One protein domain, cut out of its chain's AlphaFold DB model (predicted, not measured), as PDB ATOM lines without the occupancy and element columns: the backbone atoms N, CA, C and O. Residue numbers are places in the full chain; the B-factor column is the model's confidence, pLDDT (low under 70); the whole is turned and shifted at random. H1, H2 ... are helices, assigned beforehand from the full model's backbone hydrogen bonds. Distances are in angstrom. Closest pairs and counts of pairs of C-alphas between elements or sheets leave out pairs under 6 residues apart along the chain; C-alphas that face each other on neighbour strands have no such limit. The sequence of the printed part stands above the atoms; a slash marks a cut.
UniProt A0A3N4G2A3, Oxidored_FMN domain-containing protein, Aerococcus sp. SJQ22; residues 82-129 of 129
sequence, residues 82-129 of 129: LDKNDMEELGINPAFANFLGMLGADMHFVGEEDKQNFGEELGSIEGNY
ATOM      1  N   LEU A  82     238.128 203.849 185.127       90.69
ATOM      2  CA  LEU A  82     238.702 204.246 183.841       90.69
ATOM      3  C   LEU A  82     239.182 203.022 183.048       90.69
ATOM      4  O   LEU A  82     240.081 202.310 183.494       90.69
ATOM      5  N   ASP A  83     238.620 202.778 181.862       90.44
ATOM      6  CA  ASP A  83     239.171 201.793 180.927       90.44
ATOM      7  C   ASP A  83     240.302 202.430 180.101       90.44
ATOM      8  O   ASP A  83     240.252 203.608 179.736       90.44
ATOM      9  N   LYS A  84     241.346 201.658 179.783       87.56
ATOM     10  CA  LYS A  84     242.458 202.142 178.946       87.56
ATOM     11  C   LYS A  84     242.004 202.486 177.528       87.56
ATOM     12  O   LYS A  84     242.612 203.347 176.896       87.56
ATOM     13  N   ASN A  85     240.950 201.838 177.039       91.62
ATOM     14  CA  ASN A  85     240.367 202.113 175.730       91.62
ATOM     15  C   ASN A  85     239.667 203.482 175.677       91.62
ATOM     16  O   ASN A  85     239.603 204.081 174.607       91.62
ATOM     17  N   ASP A  86     239.229 204.018 176.819       93.06
ATOM     18  CA  ASP A  86     238.542 205.315 176.897       93.06
ATOM     19  C   ASP A  86     239.518 206.505 176.962       93.06
ATOM     20  O   ASP A  86     239.112 207.666 176.922       93.06
ATOM     21  N   MET A  87     240.825 206.251 177.086       91.81
ATOM     22  CA  MET A  87     241.821 207.306 177.297       91.81
ATOM     23  C   MET A  87     241.889 208.303 176.136       91.81
ATOM     24  O   MET A  87     242.088 209.491 176.374       91.81
ATOM     25  N   GLU A  88     241.721 207.840 174.895       92.62
ATOM     26  CA  GLU A  88     241.723 208.721 173.723       92.62
ATOM     27  C   GLU A  88     240.494 209.639 173.711       92.62
ATOM     28  O   GLU A  88     240.647 210.849 173.541       92.62
ATOM     29  N   GLU A  89     239.303 209.087 173.978       94.50
ATOM     30  CA  GLU A  89     238.047 209.843 174.107       94.50
ATOM     31  C   GLU A  89     238.174 210.945 175.168       94.50
ATOM     32  O   GLU A  89     237.779 212.090 174.948       94.50
ATOM     33  N   LEU A  90     238.784 210.611 176.305       95.00
ATOM     34  CA  LEU A  90     238.981 211.524 177.429       95.00
ATOM     35  C   LEU A  90     240.168 212.487 177.248       95.00
ATOM     36  O   LEU A  90     240.476 213.267 178.149       95.00
ATOM     37  N   GLY A  91     240.873 212.437 176.113       94.19
ATOM     38  CA  GLY A  91     242.043 213.283 175.850       94.19
ATOM     39  C   GLY A  91     243.251 212.978 176.747       94.19
ATOM     40  O   GLY A  91     244.168 213.799 176.870       94.19
ATOM     41  N   ILE A  92     243.285 211.802 177.375       94.12
ATOM     42  CA  ILE A  92     244.352 211.358 178.271       94.12
ATOM     43  C   ILE A  92     245.482 210.740 177.447       94.12
ATOM     44  O   ILE A  92     245.579 209.531 177.253       94.12
ATOM     45  N   ASN A  93     246.386 211.592 176.969       94.75
ATOM     46  CA  ASN A  93     247.594 211.137 176.282       94.75
ATOM     47  C   ASN A  93     248.617 210.503 177.262       94.75
ATOM     48  O   ASN A  93     248.532 210.720 178.476       94.75
ATOM     49  N   PRO A  94     249.641 209.777 176.767       92.81
ATOM     50  CA  PRO A  94     250.626 209.114 177.625       92.81
ATOM     51  C   PRO A  94     251.385 210.043 178.583       92.81
ATOM     52  O   PRO A  94     251.698 209.645 179.702       92.81
ATOM     53  N   ALA A  95     251.675 211.286 178.185       95.19
ATOM     54  CA  ALA A  95     252.352 212.241 179.061       95.19
ATOM     55  C   ALA A  95     251.448 212.665 180.227       95.19
ATOM     56  O   ALA A  95     251.909 212.735 181.366       95.19
ATOM     57  N   PHE A  96     250.159 212.887 179.959       93.94
ATOM     58  CA  PHE A  96     249.189 213.209 180.999       93.94
ATOM     59  C   PHE A  96     248.926 212.011 181.919       93.94
ATOM     60  O   PHE A  96     248.934 212.172 183.135       93.94
ATOM     61  N   ALA A  97     248.810 210.798 181.372       91.19
ATOM     62  CA  ALA A  97     248.687 209.575 182.165       91.19
ATOM     63  C   ALA A  97     249.887 209.367 183.107       91.19
ATOM     64  O   ALA A  97     249.710 209.112 184.298       91.19
ATOM     65  N   ASN A  98     251.110 209.554 182.600       92.31
ATOM     66  CA  ASN A  98     252.325 209.482 183.414       92.31
ATOM     67  C   ASN A  98     252.324 210.537 184.523       92.31
ATOM     68  O   ASN A  98     252.675 210.236 185.662       92.31
ATOM     69  N   PHE A  99     251.900 211.762 184.208       93.44
ATOM     70  CA  PHE A  99     251.774 212.830 185.191       93.44
ATOM     71  C   PHE A  99     250.773 212.478 186.301       93.44
ATOM     72  O   PHE A  99     251.097 212.628 187.479       93.44
ATOM     73  N   LEU A 100     249.598 211.946 185.952       91.25
ATOM     74  CA  LEU A 100     248.608 211.477 186.927       91.25
ATOM     75  C   LEU A 100     249.183 210.369 187.825       91.25
ATOM     76  O   LEU A 100     249.036 210.431 189.046       91.25
ATOM     77  N   GLY A 101     249.921 209.418 187.246       89.75
ATOM     78  CA  GLY A 101     250.625 208.378 187.999       89.75
ATOM     79  C   GLY A 101     251.676 208.940 188.964       89.75
ATOM     80  O   GLY A 101     251.738 208.524 190.120       89.75
ATOM     81  N   MET A 102     252.460 209.937 188.539       92.25
ATOM     82  CA  MET A 102     253.447 210.611 189.399       92.25
ATOM     83  C   MET A 102     252.805 211.362 190.570       92.25
ATOM     84  O   MET A 102     253.398 211.436 191.645       92.25
ATOM     85  N   LEU A 103     251.598 211.900 190.385       89.50
ATOM     86  CA  LEU A 103     250.826 212.527 191.460       89.50
ATOM     87  C   LEU A 103     250.221 211.513 192.442       89.50
ATOM     88  O   LEU A 103     249.663 211.920 193.462       89.50
ATOM     89  N   GLY A 104     250.298 210.212 192.146       87.81
ATOM     90  CA  GLY A 104     249.570 209.184 192.885       87.81
ATOM     91  C   GLY A 104     248.056 209.356 192.755       87.81
ATOM     92  O   GLY A 104     247.324 209.072 193.705       87.81
ATOM     93  N   ALA A 105     247.586 209.884 191.619       86.06
ATOM     94  CA  ALA A 105     246.165 210.013 191.344       86.06
ATOM     95  C   ALA A 105     245.579 208.622 191.101       86.06
ATOM     96  O   ALA A 105     245.866 207.979 190.094       86.06
ATOM     97  N   ASP A 106     244.760 208.165 192.040       87.56
ATOM     98  CA  ASP A 106     244.028 206.919 191.885       87.56
ATOM     99  C   ASP A 106     242.865 207.122 190.906       87.56
ATOM    100  O   ASP A 106     241.892 207.811 191.232       87.56
ATOM    101  N   MET A 107     243.020 206.587 189.693       88.06
ATOM    102  CA  MET A 107     242.059 206.710 188.596       88.06
ATOM    103  C   MET A 107     241.074 205.536 188.529       88.06
ATOM    104  O   MET A 107     240.178 205.582 187.683       88.06
ATOM    105  N   HIS A 108     241.145 204.563 189.448       88.88
ATOM    106  CA  HIS A 108     240.374 203.309 189.419       88.88
ATOM    107  C   HIS A 108     240.413 202.662 188.026       88.88
ATOM    108  O   HIS A 108     239.392 202.576 187.336       88.88
ATOM    109  N   PHE A 109     241.605 202.289 187.554       85.12
ATOM    110  CA  PHE A 109     241.707 201.627 186.257       85.12
ATOM    111  C   PHE A 109     241.029 200.257 186.304       85.12
ATOM    112  O   PHE A 109     241.217 199.490 187.248       85.12
ATOM    113  N   VAL A 110     240.262 199.927 185.265       84.50
ATOM    114  CA  VAL A 110     239.626 198.609 185.155       84.50
ATOM    115  C   VAL A 110     240.704 197.520 185.218       84.50
ATOM    116  O   VAL A 110     241.657 197.523 184.436       84.50
ATOM    117  N   GLY A 111     240.548 196.582 186.157       72.06
ATOM    118  CA  GLY A 111     241.481 195.471 186.368       72.06
ATOM    119  C   GLY A 111     242.663 195.766 187.299       72.06
ATOM    120  O   GLY A 111     243.477 194.869 187.512       72.06
ATOM    121  N   GLU A 112     242.769 196.968 187.875       66.06
ATOM    122  CA  GLU A 112     243.600 197.202 189.061       66.06
ATOM    123  C   GLU A 112     242.762 196.908 190.315       66.06
ATOM    124  O   GLU A 112     241.715 197.516 190.520       66.06
ATOM    125  N   GLU A 113     243.179 195.942 191.142       50.66
ATOM    126  CA  GLU A 113     242.518 195.693 192.430       50.66
ATOM    127  C   GLU A 113     242.774 196.855 193.401       50.66
ATOM    128  O   GLU A 113     243.915 197.302 193.576       50.66
ATOM    129  N   ASP A 114     241.710 197.318 194.063       51.94
ATOM    130  CA  ASP A 114     241.768 198.368 195.075       51.94
ATOM    131  C   ASP A 114     242.740 197.988 196.196       51.94
ATOM    132  O   ASP A 114     242.461 197.149 197.058       51.94
ATOM    133  N   LYS A 115     243.871 198.699 196.270       51.47
ATOM    134  CA  LYS A 115     244.822 198.594 197.393       51.47
ATOM    135  C   LYS A 115     244.191 198.935 198.752       51.47
ATOM    136  O   LYS A 115     244.829 198.718 199.778       51.47
ATOM    137  N   GLN A 116     242.973 199.488 198.772       48.00
ATOM    138  CA  GLN A 116     242.228 199.783 199.997       48.00
ATOM    139  C   GLN A 116     241.699 198.511 200.684       48.00
ATOM    140  O   GLN A 116     241.801 198.431 201.906       48.00
ATOM    141  N   ASN A 117     241.262 197.487 199.938       42.97
ATOM    142  CA  ASN A 117     240.746 196.241 200.531       42.97
ATOM    143  C   ASN A 117     241.853 195.380 201.166       42.97
ATOM    144  O   ASN A 117     241.648 194.779 202.218       42.97
ATOM    145  N   PHE A 118     243.063 195.401 200.599       46.34
ATOM    146  CA  PHE A 118     244.213 194.669 201.148       46.34
ATOM    147  C   PHE A 118     244.627 195.141 202.554       46.34
ATOM    148  O   PHE A 118     245.142 194.352 203.346       46.34
ATOM    149  N   GLY A 119     244.423 196.422 202.882       45.88
ATOM    150  CA  GLY A 119     244.759 196.972 204.199       45.88
ATOM    151  C   GLY A 119     243.760 196.587 205.294       45.88
ATOM    152  O   GLY A 119     244.164 196.353 206.434       45.88
ATOM    153  N   GLU A 120     242.472 196.494 204.956       45.78
ATOM    154  CA  GLU A 120     241.415 196.092 205.893       45.78
ATOM    155  C   GLU A 120     241.449 194.583 206.184       45.78
ATOM    156  O   GLU A 120     241.314 194.187 207.344       45.78
ATOM    157  N   GLU A 121     241.743 193.744 205.183       43.22
ATOM    158  CA  GLU A 121     241.942 192.302 205.387       43.22
ATOM    159  C   GLU A 121     243.130 192.011 206.315       43.22
ATOM    160  O   GLU A 121     242.988 191.248 207.271       43.22
ATOM    161  N   LEU A 122     244.277 192.666 206.120       50.03
ATOM    162  CA  LEU A 122     245.455 192.459 206.973       50.03
ATOM    163  C   LEU A 122     245.250 192.981 208.404       50.03
ATOM    164  O   LEU A 122     245.649 192.317 209.362       50.03
ATOM    165  N   GLY A 123     244.562 194.116 208.571       48.56
ATOM    166  CA  GLY A 123     244.221 194.658 209.893       48.56
ATOM    167  C   GLY A 123     243.251 193.777 210.690       48.56
ATOM    168  O   GLY A 123     243.284 193.782 211.918       48.56
ATOM    169  N   SER A 124     242.420 192.984 210.007       48.59
ATOM    170  CA  SER A 124     241.522 192.009 210.642       48.59
ATOM    171  C   SER A 124     242.223 190.708 211.068       48.59
ATOM    172  O   SER A 124     241.759 190.025 211.982       48.59
ATOM    173  N   ILE A 125     243.365 190.384 210.450       56.06
ATOM    174  CA  ILE A 125     244.148 189.172 210.734       56.06
ATOM    175  C   ILE A 125     245.091 189.381 211.932       56.06
ATOM    176  O   ILE A 125     245.284 188.457 212.720       56.06
ATOM    177  N   GLU A 126     245.624 190.590 212.135       49.50
ATOM    178  CA  GLU A 126     246.548 190.891 213.246       49.50
ATOM    179  C   GLU A 126     245.859 191.161 214.602       49.50
ATOM    180  O   GLU A 126     246.533 191.282 215.622       49.50
ATOM    181  N   GLY A 127     244.523 191.213 214.651       43.84
ATOM    182  CA  GLY A 127     243.747 191.469 215.876       43.84
ATOM    183  C   GLY A 127     243.371 190.237 216.710       43.84
ATOM    184  O   GLY A 127     242.623 190.379 217.675       43.84
ATOM    185  N   ASN A 128     243.840 189.038 216.347       41.34
ATOM    186  CA  ASN A 128     243.457 187.778 216.996       41.34
ATOM    187  C   ASN A 128     244.638 187.058 217.670       41.34
ATOM    188  O   ASN A 128     244.864 185.894 217.359       41.34
ATOM    189  N   TYR A 129     245.359 187.715 218.587       43.53
ATOM    190  CA  TYR A 129     246.146 187.064 219.652       43.53
ATOM    191  C   TYR A 129     246.254 187.958 220.890       43.53
ATOM    192  O   TYR A 129     246.502 189.173 220.721       43.53
TER     193      TYR A 129
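What this domain is: This is residues 82 to 129 of the 129 residues of the protein "Oxidored_FMN domain-containing protein" of Aerococcus sp. SJQ22 (UniProt A0A3N4G2A3). A small head, made of helix H1 and the loops of residues 82 to 93 and 103 to 114, has a long arm, residues 115 to 129, sticking out of it with helix H2. The arm makes the length: the C-alphas span 51 by 19 by 10 A. The printed part has 48 residues with two named helices, H1 then H2, and no named strand; the class is all helix, with 20 residues in named elements, under half. The whole is extended, with a radius of gyration of the C-alphas of 15.6 A.

Where its parts are: Start at C-alpha 82, (238.702, 204.246, 183.841); H1, residues 94 to 102, follows and runs 12.2 A. Find C-alpha 115 at (244.822, 198.594, 197.393); from there H2, residues 115 to 125, runs 16.3 A to C-alpha 125 at (244.148, 189.172, 210.734).

How they stand to each other: H1 and H2 are apart, with no C-alphas within 8 A. Each O i to N i+4 pair of H1 is within hydrogen-bond range, against 5 of 7 in H2.

The domain as a whole: Without residues 115 to 129, which stand free, the body spans 24 by 20 by 10 A. The link from H1 to H2 is long, 12 residues. The printed part has no cut. Look for pLDDT under 70 at residues 112 to 129.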